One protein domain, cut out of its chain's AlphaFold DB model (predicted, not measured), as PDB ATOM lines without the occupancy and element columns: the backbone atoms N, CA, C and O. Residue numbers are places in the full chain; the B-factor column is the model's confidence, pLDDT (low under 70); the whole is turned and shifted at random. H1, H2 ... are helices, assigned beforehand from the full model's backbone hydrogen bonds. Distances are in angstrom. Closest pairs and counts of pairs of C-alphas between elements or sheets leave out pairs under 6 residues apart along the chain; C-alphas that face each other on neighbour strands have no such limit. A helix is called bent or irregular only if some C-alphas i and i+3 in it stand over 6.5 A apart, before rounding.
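Overview. This is residues 24 to 133 of the 177 residues of the protein "Cytochrom_c3_2 domain-containing protein" of Bdellovibrionales bacterium RIFOXYC1_FULL_39_130 (UniProt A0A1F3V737). Eight mostly short helices, strung together by loops, form two groups: the hairpin of H1 and H2 with H3 and H5 round it, and the longest helix, H6, with H8 packed on it and H7 beyond at the far end. Little H4 sits between the hairpin and H6, and contacts between helices are few. The printed part has 110 residues, with eight named helices in the order H1 to H8 and no named strand; the class is all helix. The whole is compact, with a radius of gyration of the C-alphas of 14.7 A and spans of 43 by 31 by 28 A.

Along the chain. H1, residues 26 to 33, begins at C-alpha 26 (473.256, 377.580, 411.763) and is 12.1 A long. H2 is residues 35 to 42, 10.5 A; H3 residues 45 to 50; H4 residues 61 to 65; H5 residues 68 to 74. H6, residues 86 to 100, is 19.9 A long and irregular: C-alphas 87 and 90 are 7.7 A apart. H7 is residues 113 to 116, and H8, residues 121 to 124, ends at C-alpha 124 (455.129, 372.171, 391.080).

Arrangement. H1 and H2, a hairpin, touch at a steep tilt of 39 degrees, opposite ways; their closest C-alphas, of Gln 31 and Val 38, are 5.7 A apart. H3 is close to H2 but not clearly touching, the closest C-alphas being those of Phe 41 and Asn 47, 6.3 A. H4 is close but not clearly touching to H6, the closest C-alphas being Cys 64 and Leu 95, 6.6 A. H1 and H5 are near each other. H6 and H8 touch, closest at the C-alphas of Asp 93 and Cys 121, 5.7 A. H7 and H8 are apart. Every O i to N i+4 pair is within hydrogen-bond range in H2, H3, H4 and H5; in H1 3 of 4 are and in H6 8 of 11, while H7 and H8 are too short for one.

Size, cuts and confidence. The C-alphas farthest apart, of Ala 24 and Lys 113, are 44.0 A apart. The printed part has no cut; the links H5 to H6 and H6 to H7 are long. The pLDDT is under 70 at residues 24 to 27, 55 to 58 and 130 to 133.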
ATOM      1  N   ALA A  24     475.952 377.594 417.881       52.44
ATOM      2  CA  ALA A  24     474.811 376.760 417.564       52.44
ATOM      3  C   ALA A  24     474.820 376.557 416.049       52.44
ATOM      4  O   ALA A  24     474.983 377.539 415.311       52.44
ATOM      5  N   ALA A  25     474.699 375.298 415.611       62.41
ATOM      6  CA  ALA A  25     474.603 374.972 414.196       62.41
ATOM      7  C   ALA A  25     473.623 375.950 413.543       62.41
ATOM      8  O   ALA A  25     472.615 376.318 414.149       62.41
ATOM      9  N   TYR A  26     473.950 376.438 412.353       63.53
ATOM     10  CA  TYR A  26     473.256 377.580 411.763       63.53
ATOM     11  C   TYR A  26     471.731 377.367 411.672       63.53
ATOM     12  O   TYR A  26     470.943 378.293 411.885       63.53
ATOM     13  N   ASP A  27     471.304 376.120 411.479       68.44
ATOM     14  CA  ASP A  27     469.895 375.727 411.476       68.44
ATOM     15  C   ASP A  27     469.201 375.943 412.828       68.44
ATOM     16  O   ASP A  27     468.043 376.357 412.859       68.44
ATOM     17  N   ALA A  28     469.906 375.766 413.949       78.44
ATOM     18  CA  ALA A  28     469.372 376.047 415.279       78.44
ATOM     19  C   ALA A  28     469.032 377.537 415.436       78.44
ATOM     20  O   ALA A  28     467.995 377.874 416.005       78.44
ATOM     21  N   LYS A  29     469.843 378.438 414.858       87.38
ATOM     22  CA  LYS A  29     469.540 379.882 414.833       87.38
ATOM     23  C   LYS A  29     468.309 380.172 413.972       87.38
ATOM     24  O   LYS A  29     467.457 380.966 414.365       87.38
ATOM     25  N   CYS A  30     468.177 379.497 412.829       89.62
ATOM     26  CA  CYS A  30     466.997 379.621 411.970       89.62
ATOM     27  C   CYS A  30     465.730 379.125 412.684       89.62
ATOM     28  O   CYS A  30     464.690 379.778 412.624       89.62
ATOM     29  N   GLN A  31     465.818 378.007 413.407       90.50
ATOM     30  CA  GLN A  31     464.709 377.393 414.139       90.50
ATOM     31  C   GLN A  31     464.155 378.289 415.250       90.50
ATOM     32  O   GLN A  31     462.952 378.253 415.501       90.50
ATOM     33  N   MET A  32     464.989 379.120 415.884       90.69
ATOM     34  CA  MET A  32     464.542 380.050 416.930       90.69
ATOM     35  C   MET A  32     463.473 381.036 416.434       90.69
ATOM     36  O   MET A  32     462.575 381.387 417.195       90.69
ATOM     37  N   CYS A  33     463.540 381.461 415.167       93.62
ATOM     38  CA  CYS A  33     462.564 382.381 414.564       93.62
ATOM     39  C   CYS A  33     461.610 381.698 413.569       93.62
ATOM     40  O   CYS A  33     460.489 382.167 413.371       93.62
ATOM     41  N   HIS A  34     462.027 380.591 412.949       92.81
ATOM     42  CA  HIS A  34     461.287 379.864 411.914       92.81
ATOM     43  C   HIS A  34     461.040 378.386 412.275       92.81
ATOM     44  O   HIS A  34     461.339 377.494 411.471       92.81
ATOM     45  N   PRO A  35     460.469 378.084 413.460       92.00
ATOM     46  CA  PRO A  35     460.364 376.711 413.957       92.00
ATOM     47  C   PRO A  35     459.498 375.821 413.059       92.00
ATOM     48  O   PRO A  35     459.803 374.648 412.856       92.00
ATOM     49  N   GLU A  36     458.439 376.372 412.461       90.94
ATOM     50  CA  GLU A  36     457.569 375.624 411.550       90.94
ATOM     51  C   GLU A  36     458.258 375.289 410.226       90.94
ATOM     52  O   GLU A  36     458.075 374.196 409.690       90.94
ATOM     53  N   GLN A  37     459.040 376.223 409.677       90.06
ATOM     54  CA  GLN A  37     459.725 376.010 408.403       90.06
ATOM     55  C   GLN A  37     460.852 374.994 408.562       90.06
ATOM     56  O   GLN A  37     460.957 374.106 407.719       90.06
ATOM     57  N   VAL A  38     461.618 375.077 409.657       90.38
ATOM     58  CA  VAL A  38     462.660 374.093 409.981       90.38
ATOM     59  C   VAL A  38     462.041 372.710 410.166       90.38
ATOM     60  O   VAL A  38     462.397 371.795 409.432       90.38
ATOM     61  N   LYS A  39     461.005 372.570 411.002       89.50
ATOM     62  CA  LYS A  39     460.302 371.288 411.193       89.50
ATOM     63  C   LYS A  39     459.745 370.709 409.882       89.50
ATOM     64  O   LYS A  39     459.759 369.498 409.645       89.50
ATOM     65  N   SER A  40     459.234 371.575 409.009       89.00
ATOM     66  CA  SER A  40     458.722 371.177 407.694       89.00
ATOM     67  C   SER A  40     459.837 370.735 406.739       89.00
ATOM     68  O   SER A  40     459.649 369.809 405.956       89.00
ATOM     69  N   PHE A  41     461.019 371.351 406.803       89.38
ATOM     70  CA  PHE A  41     462.182 370.890 406.049       89.38
ATOM     71  C   PHE A  41     462.737 369.572 406.596       89.38
ATOM     72  O   PHE A  41     463.036 368.675 405.811       89.38
ATOM     73  N   GLU A  42     462.835 369.424 407.916       88.38
ATOM     74  CA  GLU A  42     463.372 368.228 408.574       88.38
ATOM     75  C   GLU A  42     462.606 366.951 408.199       88.38
ATOM     76  O   GLU A  42     463.190 365.873 408.095       88.38
ATOM     77  N   SER A  43     461.307 367.075 407.922       86.44
ATOM     78  CA  SER A  43     460.455 365.973 407.449       86.44
ATOM     79  C   SER A  43     460.531 365.713 405.937       86.44
ATOM     80  O   SER A  43     459.926 364.766 405.437       86.44
ATOM     81  N   SER A  44     461.289 366.517 405.190       87.12
ATOM     82  CA  SER A  44     461.368 366.423 403.734       87.12
ATOM     83  C   SER A  44     462.373 365.372 403.241       87.12
ATOM     84  O   SER A  44     463.354 365.007 403.903       87.12
ATOM     85  N   PHE A  45     462.191 364.951 401.987       87.06
ATOM     86  CA  PHE A  45     463.180 364.134 401.279       87.06
ATOM     87  C   PHE A  45     464.526 364.843 401.107       87.06
ATOM     88  O   PHE A  45     465.552 364.168 401.076       87.06
ATOM     89  N   HIS A  46     464.545 366.179 401.025       89.19
ATOM     90  CA  HIS A  46     465.800 366.919 400.928       89.19
ATOM     91  C   HIS A  46     466.604 366.827 402.221       89.19
ATOM     92  O   HIS A  46     467.794 366.565 402.123       89.19
ATOM     93  N   ASN A  47     465.984 366.919 403.404       87.81
ATOM     94  CA  ASN A  47     466.700 366.683 404.663       87.81
ATOM     95  C   ASN A  47     467.249 365.249 404.736       87.81
ATOM     96  O   ASN A  47     468.417 365.028 405.045       87.81
ATOM     97  N   THR A  48     466.433 364.258 404.356       87.12
ATOM     98  CA  THR A  48     466.878 362.853 404.306       87.12
ATOM     99  C   THR A  48     468.065 362.654 403.358       87.12
ATOM    100  O   THR A  48     468.991 361.909 403.677       87.12
ATOM    101  N   ALA A  49     468.044 363.291 402.184       86.50
ATOM    102  CA  ALA A  49     469.143 363.232 401.226       86.50
ATOM    103  C   ALA A  49     470.381 363.974 401.746       86.50
ATOM    104  O   ALA A  49     471.484 363.442 401.654       86.50
ATOM    105  N   TRP A  50     470.195 365.153 402.345       86.38
ATOM    106  CA  TRP A  50     471.261 365.993 402.886       86.38
ATOM    107  C   TRP A  50     472.059 365.277 403.969       86.38
ATOM    108  O   TRP A  50     473.281 365.220 403.898       86.38
ATOM    109  N   ASN A  51     471.364 364.620 404.901       84.44
ATOM    110  CA  ASN A  51     471.986 363.847 405.977       84.44
ATOM    111  C   ASN A  51     472.792 362.634 405.481       84.44
ATOM    112  O   ASN A  51     473.564 362.052 406.240       84.44
ATOM    113  N   LYS A  52     472.633 362.236 404.211       86.44
ATOM    114  CA  LYS A  52     473.434 361.179 403.573       86.44
ATOM    115  C   LYS A  52     474.640 361.721 402.806       86.44
ATOM    116  O   LYS A  52     475.519 360.935 402.447       86.44
ATOM    117  N   LEU A  53     474.686 363.021 402.519       79.69
ATOM    118  CA  LEU A  53     475.814 363.628 401.826       79.69
ATOM    119  C   LEU A  53     477.008 363.716 402.783       79.69
ATOM    120  O   LEU A  53     476.898 364.162 403.922       79.69
ATOM    121  N   LYS A  54     478.177 363.277 402.313       72.31
ATOM    122  CA  LYS A  54     479.436 363.438 403.046       72.31
ATOM    123  C   LYS A  54     479.997 364.830 402.761       72.31
ATOM    124  O   LYS A  54     479.927 365.287 401.625       72.31
ATOM    125  N   ASN A  55     480.601 365.464 403.767       68.06
ATOM    126  CA  ASN A  55     481.296 366.755 403.645       68.06
ATOM    127  C   ASN A  55     480.415 367.937 403.194       68.06
ATOM    128  O   ASN A  55     480.924 368.887 402.603       68.06
ATOM    129  N   VAL A  56     479.109 367.897 403.463       66.94
ATOM    130  CA  VAL A  56     478.238 369.065 403.272       66.94
ATOM    131  C   VAL A  56     478.123 369.863 404.562       66.94
ATOM    132  O   VAL A  56     478.155 369.305 405.661       66.94
ATOM    133  N   SER A  57     478.000 371.180 404.412       67.25
ATOM    134  CA  SER A  57     477.780 372.085 405.536       67.25
ATOM    135  C   SER A  57     476.523 371.685 406.317       67.25
ATOM    136  O   SER A  57     475.494 371.351 405.723       67.25
ATOM    137  N   GLN A  58     476.617 371.767 407.646       64.00
ATOM    138  CA  GLN A  58     475.472 371.739 408.569       64.00
ATOM    139  C   GLN A  58     474.766 373.110 408.632       64.00
ATOM    140  O   GLN A  58     473.952 373.354 409.506       64.00
ATOM    141  N   ASP A  59     475.125 374.041 407.745       72.81
ATOM    142  CA  ASP A  59     474.321 375.207 407.381       72.81
ATOM    143  C   ASP A  59     473.708 374.943 406.003       72.81
ATOM    144  O   ASP A  59     474.214 375.386 404.966       72.81
ATOM    145  N   TYR A  60     472.661 374.122 405.969       80.88
ATOM    146  CA  TYR A  60     472.009 373.761 404.711       80.88
ATOM    147  C   TYR A  60     470.980 374.804 404.280       80.88
ATOM    148  O   TYR A  60     470.717 374.957 403.082       80.88
ATOM    149  N   CYS A  61     470.434 375.574 405.230       88.38
ATOM    150  CA  CYS A  61     469.472 376.638 404.959       88.38
ATOM    151  C   CYS A  61     470.047 377.656 403.960       88.38
ATOM    152  O   CYS A  61     469.389 378.007 402.974       88.38
ATOM    153  N   SER A  62     471.301 378.076 404.162       88.62
ATOM    154  CA  SER A  62     471.986 379.045 403.300       88.62
ATOM    155  C   SER A  62     472.300 378.524 401.898       88.62
ATOM    156  O   SER A  62     472.410 379.325 400.970       88.62
ATOM    157  N   THR A  63     472.362 377.208 401.693       88.62
ATOM    158  CA  THR A  63     472.660 376.642 400.367       88.62
ATOM    159  C   THR A  63     471.543 376.929 399.364       88.62
ATOM    160  O   THR A  63     471.804 377.253 398.203       88.62
ATOM    161  N   CYS A  64     470.293 376.850 399.818       90.62
ATOM    162  CA  CYS A  64     469.131 377.144 398.987       90.62
ATOM    163  C   CYS A  64     468.708 378.608 399.115       90.62
ATOM    164  O   CYS A  64     468.363 379.240 398.122       90.62
ATOM    165  N   HIS A  65     468.711 379.157 400.329       91.94
ATOM    166  CA  HIS A  65     468.194 380.499 400.562       91.94
ATOM    167  C   HIS A  65     469.232 381.608 400.348       91.94
ATOM    168  O   HIS A  65     468.861 382.714 399.971       91.94
ATOM    169  N   GLY A  66     470.524 381.353 400.557       90.19
ATOM    170  CA  GLY A  66     471.568 382.380 400.489       90.19
ATOM    171  C   GLY A  66     471.350 383.552 401.458       90.19
ATOM    172  O   GLY A  66     470.312 383.680 402.099       90.19
ATOM    173  N   GLY A  67     472.356 384.418 401.600       91.12
ATOM    174  CA  GLY A  67     472.225 385.688 402.335       91.12
ATOM    175  C   GLY A  67     471.787 385.572 403.801       91.12
ATOM    176  O   GLY A  67     471.406 386.568 404.416       91.12
ATOM    177  N   THR A  68     471.856 384.374 404.379       89.56
ATOM    178  CA  THR A  68     471.338 384.084 405.711       89.56
ATOM    179  C   THR A  68     472.095 384.868 406.781       89.56
ATOM    180  O   THR A  68     471.458 385.378 407.698       89.56
ATOM    181  N   ALA A  69     473.419 385.024 406.661       89.31
ATOM    182  CA  ALA A  69     474.220 385.773 407.636       89.31
ATOM    183  C   ALA A  69     473.750 387.233 407.738       89.31
ATOM    184  O   ALA A  69     473.417 387.726 408.812       89.31
ATOM    185  N   LYS A  70     473.582 387.886 406.582       92.06
ATOM    186  CA  LYS A  70     473.027 389.242 406.497       92.06
ATOM    187  C   LYS A  70     471.576 389.299 406.981       92.06
ATOM    188  O   LYS A  70     471.147 390.317 407.523       92.06
ATOM    189  N   HIS A  71     470.805 388.229 406.788       93.12
ATOM    190  CA  HIS A  71     469.457 388.128 407.339       93.12
ATOM    191  C   HIS A  71     469.475 388.108 408.872       93.12
ATOM    192  O   HIS A  71     468.699 388.844 409.465       93.12
ATOM    193  N   LEU A  72     470.386 387.369 409.512       91.00
ATOM    194  CA  LEU A  72     470.522 387.373 410.975       91.00
ATOM    195  C   LEU A  72     470.983 388.732 411.528       91.00
ATOM    196  O   LEU A  72     470.572 389.114 412.617       91.00
ATOM    197  N   GLU A  73     471.802 389.479 410.784       93.38
ATOM    198  CA  GLU A  73     472.254 390.818 411.196       93.38
ATOM    199  C   GLU A  73     471.162 391.885 411.057       93.38
ATOM    200  O   GLU A  73     471.038 392.783 411.886       93.38
ATOM    201  N   THR A  74     470.390 391.827 409.971       95.44
ATOM    202  CA  THR A  74     469.464 392.909 409.593       95.44
ATOM    203  C   THR A  74     468.002 392.595 409.872       95.44
ATOM    204  O   THR A  74     467.177 393.507 409.866       95.44
ATOM    205  N   MET A  75     467.665 391.317 410.049       92.19
ATOM    206  CA  MET A  75     466.307 390.773 410.142       92.19
ATOM    207  C   MET A  75     465.406 391.121 408.942       92.19
ATOM    208  O   MET A  75     464.179 391.071 409.027       92.19
ATOM    209  N   LYS A  76     466.003 391.466 407.792       94.06
ATOM    210  CA  LYS A  76     465.295 391.855 406.562       94.06
ATOM    211  C   LYS A  76     465.081 390.656 405.646       94.06
ATOM    212  O   LYS A  76     466.006 389.887 405.403       94.06
ATOM    213  N   LYS A  77     463.876 390.481 405.104       90.69
ATOM    214  CA  LYS A  77     463.555 389.357 404.197       90.69
ATOM    215  C   LYS A  77     464.111 389.556 402.782       90.69
ATOM    216  O   LYS A  77     464.193 388.613 402.012       90.69
ATOM    217  N   GLU A  78     464.474 390.783 402.429       91.81
ATOM    218  CA  GLU A  78     464.933 391.166 401.093       91.81
ATOM    219  C   GLU A  78     466.353 390.662 400.801       91.81
ATOM    220  O   GLU A  78     466.765 390.609 399.646       91.81
ATOM    221  N   VAL A  79     467.108 390.300 401.843       93.69
ATOM    222  CA  VAL A  79     468.482 389.789 401.714       93.69
ATOM    223  C   VAL A  79     468.553 388.263 401.631       93.69
ATOM    224  O   VAL A  79     469.641 387.733 401.437       93.69
ATOM    225  N   ILE A  80     467.419 387.566 401.757       92.00
ATOM    226  CA  ILE A  80     467.321 386.105 401.681       92.00
ATOM    227  C   ILE A  80     466.463 385.700 400.478       92.00
ATOM    228  O   ILE A  80     465.422 386.295 400.198       92.00
ATOM    229  N   PHE A  81     466.888 384.678 399.739       92.94
ATOM    230  CA  PHE A  81     466.152 384.207 398.572       92.94
ATOM    231  C   PHE A  81     464.842 383.535 398.994       92.94
ATOM    232  O   PHE A  81     464.809 382.669 399.871       92.94
ATOM    233  N   SER A  82     463.743 383.908 398.340       90.69
ATOM    234  CA  SER A  82     462.415 383.367 398.621       90.69
ATOM    235  C   SER A  82     461.926 382.483 397.481       90.69
ATOM    236  O   SER A  82     461.716 382.952 396.364       90.69
ATOM    237  N   PHE A  83     461.629 381.223 397.797       91.38
ATOM    238  CA  PHE A  83     460.985 380.278 396.877       91.38
ATOM    239  C   PHE A  83     459.452 380.418 396.835       91.38
ATOM    240  O   PHE A  83     458.783 379.671 396.125       91.38
ATOM    241  N   LYS A  84     458.868 381.344 397.615       86.75
ATOM    242  CA  LYS A  84     457.420 381.624 397.574       86.75
ATOM    243  C   LYS A  84     457.041 382.521 396.397       86.75
ATOM    244  O   LYS A  84     455.903 382.456 395.935       86.75
ATOM    245  N   ASP A  85     457.967 383.361 395.945       85.56
ATOM    246  CA  ASP A  85     457.732 384.249 394.816       85.56
ATOM    247  C   ASP A  85     457.942 383.492 393.501       85.56
ATOM    248  O   ASP A  85     459.017 382.958 393.232       85.56
ATOM    249  N   LYS A  86     456.900 383.452 392.667       77.25
ATOM    250  CA  LYS A  86     456.956 382.792 391.360       77.25
ATOM    251  C   LYS A  86     457.888 383.512 390.387       77.25
ATOM    252  O   LYS A  86     458.422 382.853 389.501       77.25
ATOM    253  N   GLN A  87     458.119 384.815 390.567       82.62
ATOM    254  CA  GLN A  87     459.050 385.583 389.733       82.62
ATOM    255  C   GLN A  87     460.498 385.111 389.896       82.62
ATOM    256  O   GLN A  87     461.314 385.263 388.992       82.62
ATOM    257  N   ASN A  88     460.801 384.440 391.007       89.81
ATOM    258  CA  ASN A  88     462.104 383.835 391.245       89.81
ATOM    259  C   ASN A  88     462.290 382.482 390.543       89.81
ATOM    260  O   ASN A  88     463.320 381.846 390.747       89.81
ATOM    261  N   GLY A  89     461.330 382.019 389.735       92.25
ATOM    262  CA  GLY A  89     461.322 380.668 389.173       92.25
ATOM    263  C   GLY A  89     462.608 380.280 388.435       92.25
ATOM    264  O   GLY A  89     463.211 379.270 388.780       92.25
ATOM    265  N   ALA A  90     463.085 381.107 387.502       92.88
ATOM    266  CA  ALA A  90     464.322 380.822 386.769       92.88
ATOM    267  C   ALA A  90     465.561 380.771 387.684       92.88
ATOM    268  O   ALA A  90     466.423 379.905 387.533       92.88
ATOM    269  N   ASN A  91     465.631 381.660 388.679       94.50
ATOM    270  CA  ASN A  91     466.707 381.649 389.673       94.50
ATOM    271  C   ASN A  91     466.630 380.398 390.565       94.50
ATOM    272  O   ASN A  91     467.656 379.804 390.889       94.50
ATOM    273  N   ALA A  92     465.416 379.973 390.925       94.12
ATOM    274  CA  ALA A  92     465.183 378.759 391.694       94.12
ATOM    275  C   ALA A  92     465.614 377.509 390.912       94.12
ATOM    276  O   ALA A  92     466.292 376.660 391.485       94.12
ATOM    277  N   ASP A  93     465.310 377.427 389.611       94.81
ATOM    278  CA  ASP A  93     465.796 376.347 388.741       94.81
ATOM    279  C   ASP A  93     467.323 376.272 388.771       94.81
ATOM    280  O   ASP A  93     467.886 375.197 388.973       94.81
ATOM    281  N   GLY A  94     468.000 377.418 388.645       93.75
ATOM    282  CA  GLY A  94     469.457 377.496 388.733       93.75
ATOM    283  C   GLY A  94     470.006 376.922 390.042       93.75
ATOM    284  O   GLY A  94     470.985 376.183 390.016       93.75
ATOM    285  N   LEU A  95     469.365 377.201 391.181       93.38
ATOM    286  CA  LEU A  95     469.757 376.643 392.481       93.38
ATOM    287  C   LEU A  95     469.542 375.127 392.548       93.38
ATOM    288  O   LEU A  95     470.438 374.407 392.982       93.38
ATOM    289  N   CYS A  96     468.391 374.635 392.084       92.81
ATOM    290  CA  CYS A  96     468.088 373.205 392.070       92.81
ATOM    291  C   CYS A  96     469.061 372.429 391.170       92.81
ATOM    292  O   CYS A  96     469.562 371.366 391.543       92.81
ATOM    293  N   LEU A  97     469.360 372.970 389.989       93.50
ATOM    294  CA  LEU A  97     470.200 372.322 388.986       93.50
ATOM    295  C   LEU A  97     471.685 372.280 389.365       93.50
ATOM    296  O   LEU A  97     472.396 371.452 388.810       93.50
ATOM    297  N   LYS A  98     472.148 373.064 390.350       90.81
ATOM    298  CA  LYS A  98     473.514 372.912 390.895       90.81
ATOM    299  C   LYS A  98     473.787 371.498 391.413       90.81
ATOM    300  O   LYS A  98     474.908 371.024 391.291       90.81
ATOM    301  N   CYS A  99     472.770 370.839 391.970       89.31
ATOM    302  CA  CYS A  99     472.879 369.466 392.469       89.31
ATOM    303  C   CYS A  99     472.131 368.462 391.580       89.31
ATOM    304  O   CYS A  99     472.560 367.321 391.437       89.31
ATOM    305  N   HIS A 100     471.007 368.863 390.977       91.12
ATOM    306  CA  HIS A 100     470.174 367.968 390.170       91.12
ATOM    307  C   HIS A 100     470.501 367.974 388.671       91.12
ATOM    308  O   HIS A 100     469.999 367.108 387.959       91.12
ATOM    309  N   GLY A 101     471.310 368.913 388.173       90.19
ATOM    310  CA  GLY A 101     471.530 369.124 386.736       90.19
ATOM    311  C   GLY A 101     472.188 367.946 386.017       90.19
ATOM    312  O   GLY A 101     471.838 367.659 384.873       90.19
ATOM    313  N   ASP A 102     473.057 367.211 386.711       85.25
ATOM    314  CA  ASP A 102     473.748 366.040 386.154       85.25
ATOM    315  C   ASP A 102     472.916 364.751 386.216       85.25
ATOM    316  O   ASP A 102     473.289 363.723 385.645       85.25
ATOM    317  N   ASN A 103     471.754 364.779 386.872       80.94
ATOM    318  CA  ASN A 103     470.842 363.646 386.866       80.94
ATOM    319  C   ASN A 103     470.193 363.516 385.477       80.94
ATOM    320  O   ASN A 103     469.658 364.481 384.923       80.94
ATOM    321  N   GLY A 104     470.195 362.299 384.922       76.94
ATOM    322  CA  GLY A 104     469.668 362.009 383.585       76.94
ATOM    323  C   GLY A 104     468.234 362.499 383.340       76.94
ATOM    324  O   GLY A 104     467.896 362.830 382.206       76.94
ATOM    325  N   HIS A 105     467.412 362.631 384.389       80.75
ATOM    326  CA  HIS A 105     466.056 363.176 384.293       80.75
ATOM    327  C   HIS A 105     465.995 364.689 384.035       80.75
ATOM    328  O   HIS A 105     465.005 365.147 383.470       80.75
ATOM    329  N   PHE A 106     467.018 365.453 384.432       89.19
ATOM    330  CA  PHE A 106     467.049 366.920 384.356       89.19
ATOM    331  C   PHE A 106     468.108 367.459 383.388       89.19
ATOM    332  O   PHE A 106     468.092 368.648 383.075       89.19
ATOM    333  N   LYS A 107     468.977 366.598 382.841       88.19
ATOM    334  CA  LYS A 107     470.054 366.972 381.906       88.19
ATOM    335  C   LYS A 107     469.583 367.821 380.716       88.19
ATOM    336  O   LYS A 107     470.323 368.659 380.216       88.19
ATOM    337  N   LYS A 108     468.343 367.606 380.265       90.81
ATOM    338  CA  LYS A 108     467.702 368.357 379.173       90.81
ATOM    339  C   LYS A 108     466.565 369.268 379.650       90.81
ATOM    340  O   LYS A 108     465.691 369.616 378.857       90.81
ATOM    341  N   TRP A 109     466.555 369.671 380.925       92.81
ATOM    342  CA  TRP A 109     465.514 370.534 381.502       92.81
ATOM    343  C   TRP A 109     465.287 371.796 380.668       92.81
ATOM    344  O   TRP A 109     464.147 372.124 380.328       92.81
ATOM    345  N   ALA A 110     466.383 372.440 380.253       91.94
ATOM    346  CA  ALA A 110     466.357 373.654 379.444       91.94
ATOM    347  C   ALA A 110     465.574 373.488 378.124       91.94
ATOM    348  O   ALA A 110     464.968 374.437 377.624       91.94
ATOM    349  N   GLU A 111     465.541 372.271 377.573       92.38
ATOM    350  CA  GLU A 111     464.878 371.957 376.310       92.38
ATOM    351  C   GLU A 111     463.375 371.677 376.460       92.38
ATOM    352  O   GLU A 111     462.650 371.705 375.454       92.38
ATOM    353  N   THR A 112     462.901 371.421 377.684       93.06
ATOM    354  CA  THR A 112     461.515 371.023 377.956       93.06
ATOM    355  C   THR A 112     460.517 372.114 377.584       93.06
ATOM    356  O   THR A 112     460.795 373.315 377.631       93.06
ATOM    357  N   LYS A 113     459.291 371.699 377.244       93.81
ATOM    358  CA  LYS A 113     458.194 372.644 377.012       93.81
ATOM    359  C   LYS A 113     457.809 373.395 378.287       93.81
ATOM    360  O   LYS A 113     457.429 374.549 378.171       93.81
ATOM    361  N   HIS A 114     457.930 372.794 379.469       94.00
ATOM    362  CA  HIS A 114     457.665 373.493 380.727       94.00
ATOM    363  C   HIS A 114     458.632 374.660 380.934       94.00
ATOM    364  O   HIS A 114     458.176 375.801 380.999       94.00
ATOM    365  N   ASN A 115     459.942 374.402 380.901       94.00
ATOM    366  CA  ASN A 115     460.938 375.457 381.077       94.00
ATOM    367  C   ASN A 115     460.789 376.569 380.025       94.00
ATOM    368  O   ASN A 115     460.730 377.751 380.356       94.00
ATOM    369  N   LYS A 116     460.621 376.199 378.746       93.94
ATOM    370  CA  LYS A 116     460.438 377.163 377.642       93.94
ATOM    371  C   LYS A 116     459.166 378.014 377.750       93.94
ATOM    372  O   LYS A 116     459.065 379.012 377.047       93.94
ATOM    373  N   ASN A 117     458.203 377.625 378.585       94.25
ATOM    374  CA  ASN A 117     456.970 378.376 378.833       94.25
ATOM    375  C   ASN A 117     456.928 378.978 380.252       94.25
ATOM    376  O   ASN A 117     455.845 379.249 380.765       94.25
ATOM    377  N   GLY A 118     458.085 379.173 380.900       92.94
ATOM    378  CA  GLY A 118     458.169 379.827 382.212       92.94
ATOM    379  C   GLY A 118     457.603 378.998 383.369       92.94
ATOM    380  O   GLY A 118     457.228 379.545 384.405       92.94
ATOM    381  N   VAL A 119     457.497 377.678 383.196       93.44
ATOM    382  CA  VAL A 119     457.156 376.751 384.279       93.44
ATOM    383  C   VAL A 119     458.454 376.228 384.877       93.44
ATOM    384  O   VAL A 119     459.232 375.559 384.200       93.44
ATOM    385  N   HIS A 120     458.645 376.520 386.156       94.19
ATOM    386  CA  HIS A 120     459.881 376.298 386.902       94.19
ATOM    387  C   HIS A 120     459.704 375.195 387.951       94.19
ATOM    388  O   HIS A 120     458.576 374.792 388.261       94.19
ATOM    389  N   CYS A 121     460.794 374.712 388.550       92.56
ATOM    390  CA  CYS A 121     460.784 373.661 389.569       92.56
ATOM    391  C   CYS A 121     459.773 373.982 390.682       92.56
ATOM    392  O   CYS A 121     458.912 373.163 391.006       92.56
ATOM    393  N   ILE A 122     459.799 375.217 391.195       91.50
ATOM    394  CA  ILE A 122     458.906 375.690 392.267       91.50
ATOM    395  C   ILE A 122     457.443 375.887 391.850       91.50
ATOM    396  O   ILE A 122     456.580 376.102 392.699       91.50
ATOM    397  N   SER A 123     457.125 375.812 390.554       89.94
ATOM    398  CA  SER A 123     455.734 375.837 390.089       89.94
ATOM    399  C   SER A 123     454.975 374.576 390.511       89.94
ATOM    400  O   SER A 123     453.757 374.627 390.696       89.94
ATOM    401  N   CYS A 124     455.690 373.463 390.689       87.62
ATOM    402  CA  CYS A 124     455.129 372.171 391.080       87.62
ATOM    403  C   CYS A 124     455.731 371.637 392.385       87.62
ATOM    404  O   CYS A 124     455.019 371.016 393.170       87.62
ATOM    405  N   HIS A 125     457.024 371.859 392.626       88.44
ATOM    406  CA  HIS A 125     457.747 371.330 393.778       88.44
ATOM    407  C   HIS A 125     457.739 372.297 394.959       88.44
ATOM    408  O   HIS A 125     457.850 373.511 394.808       88.44
ATOM    409  N   LYS A 126     457.651 371.728 396.161       86.19
ATOM    410  CA  LYS A 126     457.836 372.427 397.431       86.19
ATOM    411  C   LYS A 126     458.764 371.592 398.298       86.19
ATOM    412  O   LYS A 126     458.599 370.381 398.374       86.19
ATOM    413  N   VAL A 127     459.730 372.250 398.931       88.00
ATOM    414  CA  VAL A 127     460.764 371.581 399.734       88.00
ATOM    415  C   VAL A 127     460.404 371.557 401.219       88.00
ATOM    416  O   VAL A 127     460.647 370.559 401.884       88.00
ATOM    417  N   HIS A 128     459.763 372.612 401.727       88.62
ATOM    418  CA  HIS A 128     459.254 372.658 403.101       88.62
ATOM    419  C   HIS A 128     457.846 372.045 403.147       88.62
ATOM    420  O   HIS A 128     456.859 372.789 403.165       88.62
ATOM    421  N   ILE A 129     457.739 370.710 403.115       74.69
ATOM    422  CA  ILE A 129     456.455 369.996 403.234       74.69
ATOM    423  C   ILE A 129     456.541 368.819 404.212       74.69
ATOM    424  O   ILE A 129     457.507 368.066 404.191       74.69
ATOM    425  N   VAL A 130     455.468 368.626 404.986       56.84
ATOM    426  CA  VAL A 130     455.308 367.519 405.952       56.84
ATOM    427  C   VAL A 130     454.585 366.311 405.338       56.84
ATOM    428  O   VAL A 130     454.725 365.191 405.813       56.84
ATOM    429  N   ASP A 131     453.816 366.518 404.263       58.16
ATOM    430  CA  ASP A 131     453.042 365.467 403.594       58.16
ATOM    431  C   ASP A 131     453.394 365.483 402.101       58.16
ATOM    432  O   ASP A 131     452.814 366.224 401.302       58.16
ATOM    433  N   ALA A 132     454.406 364.699 401.725       55.34
ATOM    434  CA  ALA A 132     454.847 364.510 400.344       55.34
ATOM    435  C   ALA A 132     453.883 363.611 399.560       55.34
ATOM    436  O   ALA A 132     454.308 362.721 398.820       55.34
ATOM    437  N   LYS A 133     452.571 363.817 399.736       52.75
ATOM    438  CA  LYS A 133     451.577 363.121 398.930       52.75
ATOM    439  C   LYS A 133     451.861 363.421 397.473       52.75
ATOM    440  O   LYS A 133     451.980 364.577 397.071       52.75
TER     441      LYS A 133